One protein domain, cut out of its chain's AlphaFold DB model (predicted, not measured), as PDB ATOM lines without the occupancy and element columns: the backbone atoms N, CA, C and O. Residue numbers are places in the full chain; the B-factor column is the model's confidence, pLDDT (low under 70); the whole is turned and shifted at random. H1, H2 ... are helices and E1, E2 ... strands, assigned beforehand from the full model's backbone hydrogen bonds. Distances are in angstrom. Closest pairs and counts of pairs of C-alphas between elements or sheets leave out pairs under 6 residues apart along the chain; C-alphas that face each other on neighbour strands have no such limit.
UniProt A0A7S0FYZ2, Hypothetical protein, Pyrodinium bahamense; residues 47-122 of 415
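Overview. This is residues 47 to 122 of the 415 residues of the protein "Hypothetical protein" of Pyrodinium bahamense (UniProt A0A7S0FYZ2). A small twisted sheet of three strands has one helix, H1, packed over one face, while a second helix, H2, begins near the edge strand E3 and leads away from the sheet as an arm. Residues 111 to 122, of which 111 to 120 belong to H2, stick out; the turn with Asp 84 and the loop with Met 99 lie at the two ends of the longest axis. The printed part has 76 residues, with three named strands and two named helices in the order E1, H1, E2, E3, H2; the sheet runs E1, E2, E3, mixed, and the class is mixed, helices and strands. It is only just compact, close to loose, with a radius of gyration of the C-alphas of 13.7 A and spans of 42 by 33 by 19 A.

Along the chain. Find C-alpha 48 at (137.021, 136.668, 175.213); there E1 begins, residues 48 to 54, 17.4 A long. Next comes H1, residues 57 to 66, 14.3 A, starting at C-alpha 57 at (127.209, 127.674, 161.379). Then look for E2, residues 74 to 81, 23.6 A, and E3, residues 89 to 96, 23.4 A. Last is H2, residues 106 to 120, 20.8 A, ending at C-alpha 120 at (134.430, 122.795, 183.812).

Arrangement. Start at the sheet, twisted, with C-alphas up to 4.0 A off its best plane. E1 and E2 are parallel at 20 degrees, with N 51 and O 78 2.8 A apart, within hydrogen-bond range. E2 and E3 form a hairpin, antiparallel at 167 degrees, with N 77 and O 93 at 2.9 A, within range. E1, H1 and E2 make a strand-helix-strand unit, two parallel neighbour strands with a helix between, its crossover right-handed. H1 is on one face of the sheet, making two layers, a helix layer and a strand layer, at a height over the sheet of 8.3 A. It lies over E2 and, only just, over E3, with 3 of its 10 C-alphas; its closest C-alphas to E2 are Ala 57 and Phe 81, 5.9 A. It runs slantwise to the strands, only just, at 32 degrees to E2 on the local plane. H2 only grazes the sheet, with residues 106 to 110, and is near E3; H1 and H2 are apart. In both helices every O i to N i+4 pair is within hydrogen-bond range.

Size, cuts and confidence. The C-alphas farthest apart are those of Asp 84 and Met 99, 42.5 A. The printed part has no cut and no long link; the link E1 to H1 is tight. Mean pLDDT of the printed part is 88.9, and no printed residue is under 70.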
ATOM      1  N   PRO A  47     140.464 138.448 177.104       73.50
ATOM      2  CA  PRO A  47     140.075 138.951 175.792       73.50
ATOM      3  C   PRO A  47     139.147 137.949 175.084       73.50
ATOM      4  O   PRO A  47     139.425 137.555 173.954       73.50
ATOM      5  N   LEU A  48     138.084 137.502 175.768       85.50
ATOM      6  CA  LEU A  48     137.021 136.668 175.213       85.50
ATOM      7  C   LEU A  48     135.833 137.550 174.822       85.50
ATOM      8  O   LEU A  48     135.179 138.160 175.664       85.50
ATOM      9  N   GLU A  49     135.548 137.594 173.530       89.75
ATOM     10  CA  GLU A  49     134.388 138.268 172.960       89.75
ATOM     11  C   GLU A  49     133.286 137.241 172.685       89.75
ATOM     12  O   GLU A  49     133.466 136.345 171.864       89.75
ATOM     13  N   VAL A  50     132.142 137.350 173.358       92.38
ATOM     14  CA  VAL A  50     130.980 136.492 173.080       92.38
ATOM     15  C   VAL A  50     130.046 137.229 172.127       92.38
ATOM     16  O   VAL A  50     129.519 138.290 172.462       92.38
ATOM     17  N   LEU A  51     129.866 136.681 170.929       94.75
ATOM     18  CA  LEU A  51     129.025 137.248 169.880       94.75
ATOM     19  C   LEU A  51     127.572 136.758 170.003       94.75
ATOM     20  O   LEU A  51     127.328 135.685 170.566       94.75
ATOM     21  N   PRO A  52     126.594 137.502 169.451       95.56
ATOM     22  CA  PRO A  52     125.196 137.078 169.443       95.56
ATOM     23  C   PRO A  52     124.985 135.727 168.745       95.56
ATOM     24  O   PRO A  52     125.629 135.447 167.731       95.56
ATOM     25  N   LEU A  53     124.032 134.939 169.260       95.88
ATOM     26  CA  LEU A  53     123.582 133.672 168.669       95.88
ATOM     27  C   LEU A  53     123.229 133.854 167.185       95.88
ATOM     28  O   LEU A  53     122.475 134.760 166.829       95.88
ATOM     29  N   GLN A  54     123.749 132.968 166.339       97.19
ATOM     30  CA  GLN A  54     123.463 132.945 164.904       97.19
ATOM     31  C   GLN A  54     122.528 131.791 164.538       97.19
ATOM     32  O   GLN A  54     122.467 130.783 165.231       97.19
ATOM     33  N   GLN A  55     121.815 131.907 163.418       96.19
ATOM     34  CA  GLN A  55     120.864 130.868 162.996       96.19
ATOM     35  C   GLN A  55     121.549 129.621 162.415       96.19
ATOM     36  O   GLN A  55     120.978 128.534 162.409       96.19
ATOM     37  N   SER A  56     122.777 129.764 161.909       95.38
ATOM     38  CA  SER A  56     123.525 128.687 161.257       95.38
ATOM     39  C   SER A  56     125.028 128.805 161.501       95.38
ATOM     40  O   SER A  56     125.536 129.874 161.854       95.38
ATOM     41  N   ALA A  57     125.753 127.707 161.269       93.62
ATOM     42  CA  ALA A  57     127.209 127.674 161.379       93.62
ATOM     43  C   ALA A  57     127.896 128.649 160.405       93.62
ATOM     44  O   ALA A  57     128.909 129.249 160.752       93.62
ATOM     45  N   ASP A  58     127.351 128.854 159.204       93.44
ATOM     46  CA  ASP A  58     127.955 129.763 158.222       93.44
ATOM     47  C   ASP A  58     127.755 131.238 158.587       93.44
ATOM     48  O   ASP A  58     128.685 132.033 158.444       93.44
ATOM     49  N   LEU A  59     126.595 131.598 159.151       95.06
ATOM     50  CA  LEU A  59     126.386 132.932 159.724       95.06
ATOM     51  C   LEU A  59     127.285 133.163 160.944       95.06
ATOM     52  O   LEU A  59     127.830 134.249 161.108       95.06
ATOM     53  N   ALA A  60     127.509 132.132 161.764       95.38
ATOM     54  CA  ALA A  60     128.488 132.163 162.850       95.38
ATOM     55  C   ALA A  60     129.924 132.389 162.351       95.38
ATOM     56  O   ALA A  60     130.626 133.243 162.894       95.38
ATOM     57  N   LYS A  61     130.358 131.702 161.286       93.94
ATOM     58  CA  LYS A  61     131.668 131.959 160.660       93.94
ATOM     59  C   LYS A  61     131.776 133.403 160.180       93.94
ATOM     60  O   LYS A  61     132.787 134.052 160.434       93.94
ATOM     61  N   GLU A  62     130.745 133.918 159.518       93.19
ATOM     62  CA  GLU A  62     130.751 135.296 159.025       93.19
ATOM     63  C   GLU A  62     130.784 136.318 160.169       93.19
ATOM     64  O   GLU A  62     131.589 137.248 160.136       93.19
ATOM     65  N   ALA A  63     130.017 136.091 161.237       94.56
ATOM     66  CA  ALA A  63     130.074 136.909 162.445       94.56
ATOM     67  C   ALA A  63     131.488 136.934 163.052       94.56
ATOM     68  O   ALA A  63     131.980 138.004 163.406       94.56
ATOM     69  N   LEU A  64     132.190 135.793 163.106       93.19
ATOM     70  CA  LEU A  64     133.584 135.732 163.567       93.19
ATOM     71  C   LEU A  64     134.556 136.490 162.653       93.19
ATOM     72  O   LEU A  64     135.516 137.077 163.151       93.19
ATOM     73  N   ARG A  65     134.331 136.500 161.332       90.31
ATOM     74  CA  ARG A  65     135.149 137.283 160.384       90.31
ATOM     75  C   ARG A  65     134.951 138.788 160.565       90.31
ATOM     76  O   ARG A  65     135.901 139.546 160.380       90.31
ATOM     77  N   GLN A  66     133.742 139.206 160.937       90.06
ATOM     78  CA  GLN A  66     133.369 140.610 161.155       90.06
ATOM     79  C   GLN A  66     133.625 141.110 162.581       90.06
ATOM     80  O   GLN A  66     133.547 142.313 162.838       90.06
ATOM     81  N   ALA A  67     133.914 140.201 163.510       88.75
ATOM     82  CA  ALA A  67     134.148 140.516 164.908       88.75
ATOM     83  C   ALA A  67     135.363 141.443 165.109       88.75
ATOM     84  O   ALA A  67     136.138 141.715 164.185       88.75
ATOM     85  N   ARG A  68     135.521 141.969 166.331       82.50
ATOM     86  CA  ARG A  68     136.490 143.034 166.622       82.50
ATOM     87  C   ARG A  68     137.890 142.724 166.081       82.50
ATOM     88  O   ARG A  68     138.418 141.624 166.227       82.50
ATOM     89  N   ARG A  69     138.535 143.749 165.513       85.25
ATOM     90  CA  ARG A  69     139.909 143.650 165.006       85.25
ATOM     91  C   ARG A  69     140.858 143.130 166.092       85.25
ATOM     92  O   ARG A  69     140.851 143.630 167.216       85.25
ATOM     93  N   PHE A  70     141.704 142.175 165.710       86.19
ATOM     94  CA  PHE A  70     142.733 141.588 166.563       86.19
ATOM     95  C   PHE A  70     143.607 142.653 167.250       86.19
ATOM     96  O   PHE A  70     144.173 143.525 166.583       86.19
ATOM     97  N   ALA A  71     143.744 142.535 168.573       82.94
ATOM     98  CA  ALA A  71     144.690 143.286 169.388       82.94
ATOM     99  C   ALA A  71     145.731 142.303 169.964       82.94
ATOM    100  O   ALA A  71     145.348 141.396 170.703       82.94
ATOM    101  N   PRO A  72     147.028 142.437 169.626       82.25
ATOM    102  CA  PRO A  72     148.070 141.568 170.163       82.25
ATOM    103  C   PRO A  72     148.149 141.605 171.703       82.25
ATOM    104  O   PRO A  72     147.857 142.642 172.296       82.25
ATOM    105  N   PRO A  73     148.627 140.525 172.349       81.62
ATOM    106  CA  PRO A  73     149.181 139.323 171.725       81.62
ATOM    107  C   PRO A  73     148.161 138.205 171.474       81.62
ATOM    108  O   PRO A  73     148.494 137.270 170.750       81.62
ATOM    109  N   PHE A  74     146.952 138.287 172.036       85.19
ATOM    110  CA  PHE A  74     145.970 137.202 172.028       85.19
ATOM    111  C   PHE A  74     144.529 137.737 172.022       85.19
ATOM    112  O   PHE A  74     144.233 138.733 172.682       85.19
ATOM    113  N   ARG A  75     143.629 137.047 171.315       86.25
ATOM    114  CA  ARG A  75     142.177 137.274 171.318       86.25
ATOM    115  C   ARG A  75     141.442 135.944 171.175       86.25
ATOM    116  O   ARG A  75     141.855 135.099 170.386       86.25
ATOM    117  N   ALA A  76     140.320 135.815 171.870       88.75
ATOM    118  CA  ALA A  76     139.355 134.742 171.686       88.75
ATOM    119  C   ALA A  76     137.977 135.329 171.347       88.75
ATOM    120  O   ALA A  76     137.580 136.353 171.904       88.75
ATOM    121  N   ALA A  77     137.237 134.693 170.444       92.38
ATOM    122  CA  ALA A  77     135.851 135.048 170.157       92.38
ATOM    123  C   ALA A  77     134.986 133.795 170.038       92.38
ATOM    124  O   ALA A  77     135.358 132.862 169.330       92.38
ATOM    125  N   LEU A  78     133.846 133.780 170.721       92.81
ATOM    126  CA  LEU A  78     132.908 132.663 170.763       92.81
ATOM    127  C   LEU A  78     131.580 133.089 170.144       92.81
ATOM    128  O   LEU A  78     131.044 134.142 170.483       92.81
ATOM    129  N   VAL A  79     131.020 132.252 169.277       95.31
ATOM    130  CA  VAL A  79     129.680 132.446 168.720       95.31
ATOM    131  C   VAL A  79     128.903 131.138 168.763       95.31
ATOM    132  O   VAL A  79     129.338 130.115 168.242       95.31
ATOM    133  N   ALA A  80     127.745 131.163 169.406       95.75
ATOM    134  CA  ALA A  80     126.800 130.057 169.373       95.75
ATOM    135  C   ALA A  80     126.001 130.079 168.060       95.75
ATOM    136  O   ALA A  80     125.765 131.152 167.495       95.75
ATOM    137  N   PHE A  81     125.527 128.920 167.601       96.12
ATOM    138  CA  PHE A  81     124.576 128.839 166.496       96.12
ATOM    139  C   PHE A  81     123.479 127.794 166.715       96.12
ATOM    140  O   PHE A  81     123.695 126.758 167.346       96.12
ATOM    141  N   GLY A  82     122.291 128.063 166.177       95.38
ATOM    142  CA  GLY A  82     121.110 127.225 166.351       95.38
ATOM    143  C   GLY A  82     119.833 127.875 165.814       95.38
ATOM    144  O   GLY A  82     119.779 129.092 165.645       95.38
ATOM    145  N   ALA A  83     118.812 127.068 165.536       92.56
ATOM    146  CA  ALA A  83     117.527 127.517 164.996       92.56
ATOM    147  C   ALA A  83     116.384 127.190 165.967       92.56
ATOM    148  O   ALA A  83     116.502 126.282 166.785       92.56
ATOM    149  N   ASP A  84     115.288 127.949 165.896       88.94
ATOM    150  CA  ASP A  84     114.049 127.688 166.647       88.94
ATOM    151  C   ASP A  84     114.232 127.539 168.172       88.94
ATOM    152  O   ASP A  84     113.535 126.781 168.844       88.94
ATOM    153  N   GLY A  85     115.198 128.272 168.736       79.31
ATOM    154  CA  GLY A  85     115.523 128.230 170.165       79.31
ATOM    155  C   GLY A  85     116.335 127.005 170.604       79.31
ATOM    156  O   GLY A  85     116.641 126.889 171.788       79.31
ATOM    157  N   GLN A  86     116.720 126.121 169.678       88.25
ATOM    158  CA  GLN A  86     117.625 125.004 169.939       88.25
ATOM    159  C   GLN A  86     119.063 125.381 169.587       88.25
ATOM    160  O   GLN A  86     119.333 125.913 168.512       88.25
ATOM    161  N   LEU A  87     119.994 125.101 170.501       90.50
ATOM    162  CA  LEU A  87     121.423 125.284 170.274       90.50
ATOM    163  C   LEU A  87     121.974 124.078 169.503       90.50
ATOM    164  O   LEU A  87     121.927 122.958 170.005       90.50
ATOM    165  N   ASN A  88     122.531 124.318 168.316       92.00
ATOM    166  CA  ASN A  88     123.112 123.270 167.472       92.00
ATOM    167  C   ASN A  88     124.630 123.145 167.658       92.00
ATOM    168  O   ASN A  88     125.196 122.089 167.388       92.00
ATOM    169  N   GLY A  89     125.302 124.212 168.095       91.69
ATOM    170  CA  GLY A  89     126.733 124.197 168.377       91.69
ATOM    171  C   GLY A  89     127.304 125.586 168.648       91.69
ATOM    172  O   GLY A  89     126.573 126.569 168.769       91.69
ATOM    173  N   ALA A  90     128.629 125.671 168.735       92.25
ATOM    174  CA  ALA A  90     129.350 126.931 168.864       92.25
ATOM    175  C   ALA A  90     130.676 126.887 168.096       92.25
ATOM    176  O   ALA A  90     131.254 125.823 167.889       92.25
ATOM    177  N   LEU A  91     131.153 128.057 167.673       93.62
ATOM    178  CA  LEU A  91     132.458 128.246 167.049       93.62
ATOM    179  C   LEU A  91     133.320 129.141 167.934       93.62
ATOM    180  O   LEU A  91     132.886 130.218 168.346       93.62
ATOM    181  N   LEU A  92     134.557 128.711 168.170       90.50
ATOM    182  CA  LEU A  92     135.569 129.476 168.884       90.50
ATOM    183  C   LEU A  92     136.701 129.854 167.927       90.50
ATOM    184  O   LEU A  92     137.338 128.992 167.326       90.50
ATOM    185  N   GLN A  93     136.977 131.149 167.812       91.00
ATOM    186  CA  GLN A  93     138.126 131.677 167.090       91.00
ATOM    187  C   GLN A  93     139.201 132.097 168.086       91.00
ATOM    188  O   GLN A  93     138.980 132.995 168.897       91.00
ATOM    189  N   LEU A  94     140.385 131.498 167.972       87.75
ATOM    190  CA  LEU A  94     141.579 131.905 168.704       87.75
ATOM    191  C   LEU A  94     142.529 132.631 167.753       87.75
ATOM    192  O   LEU A  94     142.831 132.148 166.663       87.75
ATOM    193  N   GLN A  95     142.998 133.805 168.157       88.12
ATOM    194  CA  GLN A  95     143.978 134.591 167.418       88.12
ATOM    195  C   GLN A  95     145.157 134.883 168.328       88.12
ATOM    196  O   GLN A  95     144.996 135.444 169.410       88.12
ATOM    197  N   VAL A  96     146.353 134.534 167.869       87.12
ATOM    198  CA  VAL A  96     147.605 134.784 168.581       87.12
ATOM    199  C   VAL A  96     148.551 135.491 167.625       87.12
ATOM    200  O   VAL A  96     148.591 135.183 166.434       87.12
ATOM    201  N   THR A  97     149.293 136.480 168.118       87.69
ATOM    202  CA  THR A  97     150.295 137.149 167.288       87.69
ATOM    203  C   THR A  97     151.409 136.168 166.951       87.69
ATOM    204  O   THR A  97     151.943 135.506 167.839       87.69
ATOM    205  N   HIS A  98     151.835 136.155 165.688       88.50
ATOM    206  CA  HIS A  98     152.956 135.329 165.241       88.50
ATOM    207  C   HIS A  98     154.270 135.612 165.988       88.50
ATOM    208  O   HIS A  98     155.181 134.801 165.940       88.50
ATOM    209  N   MET A  99     154.379 136.728 166.723       83.31
ATOM    210  CA  MET A  99     155.520 136.975 167.616       83.31
ATOM    211  C   MET A  99     155.611 135.982 168.787       83.31
ATOM    212  O   MET A  99     156.689 135.824 169.352       83.31
ATOM    213  N   PHE A 100     154.497 135.352 169.172       84.50
ATOM    214  CA  PHE A 100     154.406 134.420 170.301       84.50
ATOM    215  C   PHE A 100     153.846 133.048 169.902       84.50
ATOM    216  O   PHE A 100     153.670 132.190 170.762       84.50
ATOM    217  N   SER A 101     153.569 132.818 168.618       90.62
ATOM    218  CA  SER A 101     153.039 131.548 168.135       90.62
ATOM    219  C   SER A 101     153.507 131.215 166.721       90.62
ATOM    220  O   SER A 101     153.705 132.081 165.865       90.62
ATOM    221  N   ASP A 102     153.615 129.923 166.454       91.75
ATOM    222  CA  ASP A 102     153.679 129.360 165.116       91.75
ATOM    223  C   ASP A 102     152.460 128.467 164.845       91.75
ATOM    224  O   ASP A 102     151.555 128.354 165.672       91.75
ATOM    225  N   GLY A 103     152.427 127.843 163.665       87.19
ATOM    226  CA  GLY A 103     151.346 126.930 163.293       87.19
ATOM    227  C   GLY A 103     151.250 125.686 164.181       87.19
ATOM    228  O   GLY A 103     150.182 125.097 164.235       87.19
ATOM    229  N   PHE A 104     152.311 125.301 164.896       89.69
ATOM    230  CA  PHE A 104     152.290 124.156 165.812       89.69
ATOM    231  C   PHE A 104     151.784 124.528 167.204       89.69
ATOM    232  O   PHE A 104     151.257 123.666 167.893       89.69
ATOM    233  N   SER A 105     151.853 125.803 167.598       89.94
ATOM    234  CA  SER A 105     151.291 126.282 168.869       89.94
ATOM    235  C   SER A 105     149.778 126.094 168.992       89.94
ATOM    236  O   SER A 105     149.260 126.175 170.102       89.94
ATOM    237  N   ILE A 106     149.059 125.870 167.886       83.31
ATOM    238  CA  ILE A 106     147.614 125.620 167.930       83.31
ATOM    239  C   ILE A 106     147.284 124.283 168.600       83.31
ATOM    240  O   ILE A 106     146.288 124.211 169.307       83.31
ATOM    241  N   VAL A 107     148.127 123.264 168.427       83.50
ATOM    242  CA  VAL A 107     147.878 121.907 168.931       83.50
ATOM    243  C   VAL A 107     147.818 121.885 170.465       83.50
ATOM    244  O   VAL A 107     146.747 121.583 170.991       83.50
ATOM    245  N   PRO A 108     148.869 122.289 171.211       86.62
ATOM    246  CA  PRO A 108     148.794 122.306 172.672       86.62
ATOM    247  C   PRO A 108     147.751 123.300 173.191       86.62
ATOM    248  O   PRO A 108     147.091 123.034 174.187       86.62
ATOM    249  N   LEU A 109     147.533 124.421 172.489       85.19
ATOM    250  CA  LEU A 109     146.522 125.399 172.884       85.19
ATOM    251  C   LEU A 109     145.098 124.823 172.828       85.19
ATOM    252  O   LEU A 109     144.300 125.095 173.723       85.19
ATOM    253  N   LEU A 110     144.768 124.062 171.780       82.06
ATOM    254  CA  LEU A 110     143.460 123.420 171.646       82.06
ATOM    255  C   LEU A 110     143.308 122.233 172.602       82.06
ATOM    256  O   LEU A 110     142.235 122.086 173.186       82.06
ATOM    257  N   ALA A 111     144.365 121.441 172.801       83.56
ATOM    258  CA  ALA A 111     144.364 120.325 173.744       83.56
ATOM    259  C   ALA A 111     144.109 120.800 175.187       83.56
ATOM    260  O   ALA A 111     143.159 120.344 175.827       83.56
ATOM    261  N   ASP A 112     144.875 121.787 175.668       87.25
ATOM    262  CA  ASP A 112     144.708 122.356 177.013       87.25
ATOM    263  C   ASP A 112     143.328 122.996 177.186       87.25
ATOM    264  O   ASP A 112     142.687 122.856 178.229       87.25
ATOM    265  N   LEU A 113     142.836 123.691 176.157       84.31
ATOM    266  CA  LEU A 113     141.514 124.300 176.204       84.31
ATOM    267  C   LEU A 113     140.403 123.246 176.299       84.31
ATOM    268  O   LEU A 113     139.495 123.403 177.115       84.31
ATOM    269  N   GLY A 114     140.472 122.185 175.490       83.75
ATOM    270  CA  GLY A 114     139.524 121.072 175.551       83.75
ATOM    271  C   GLY A 114     139.532 120.401 176.925       83.75
ATOM    272  O   GLY A 114     138.471 120.167 177.501       83.75
ATOM    273  N   HIS A 115     140.721 120.183 177.494       85.62
ATOM    274  CA  HIS A 115     140.889 119.638 178.844       85.62
ATOM    275  C   HIS A 115     140.219 120.516 179.910       85.62
ATOM    276  O   HIS A 115     139.470 120.021 180.754       85.62
ATOM    277  N   LEU A 116     140.451 121.833 179.869       84.69
ATOM    278  CA  LEU A 116     139.872 122.783 180.826       84.69
ATOM    279  C   LEU A 116     138.347 122.898 180.694       84.69
ATOM    280  O   LEU A 116     137.658 123.025 181.706       84.69
ATOM    281  N   ILE A 117     137.815 122.833 179.471       83.69
ATOM    282  CA  ILE A 117     136.365 122.818 179.232       83.69
ATOM    283  C   ILE A 117     135.749 121.542 179.805       83.69
ATOM    284  O   ILE A 117     134.796 121.633 180.572       83.69
ATOM    285  N   ALA A 118     136.334 120.374 179.534       84.88
ATOM    286  CA  ALA A 118     135.850 119.111 180.083       84.88
ATOM    287  C   ALA A 118     135.844 119.112 181.622       84.88
ATOM    288  O   ALA A 118     134.871 118.677 182.240       84.88
ATOM    289  N   GLN A 119     136.888 119.658 182.260       85.00
ATOM    290  CA  GLN A 119     136.904 119.845 183.715       85.00
ATOM    291  C   GLN A 119     135.777 120.770 184.196       85.00
ATOM    292  O   GLN A 119     135.124 120.468 185.196       85.00
ATOM    293  N   ALA A 120     135.521 121.876 183.490       83.12
ATOM    294  CA  ALA A 120     134.430 122.795 183.812       83.12
ATOM    295  C   ALA A 120     133.037 122.158 183.636       83.12
ATOM    296  O   ALA A 120     132.110 122.503 184.365       83.12
ATOM    297  N   GLU A 121     132.902 121.199 182.720       87.88
ATOM    298  CA  GLU A 121     131.694 120.392 182.502       87.88
ATOM    299  C   GLU A 121     131.544 119.230 183.503       87.88
ATOM    300  O   GLU A 121     130.559 118.492 183.466       87.88
ATOM    301  N   GLY A 122     132.487 119.077 184.438       91.12
ATOM    302  CA  GLY A 122     132.431 118.082 185.510       91.12
ATOM    303  C   GLY A 122     133.118 116.754 185.184       91.12
ATOM    304  O   GLY A 122     133.021 115.814 185.977       91.12
TER     305      GLY A 122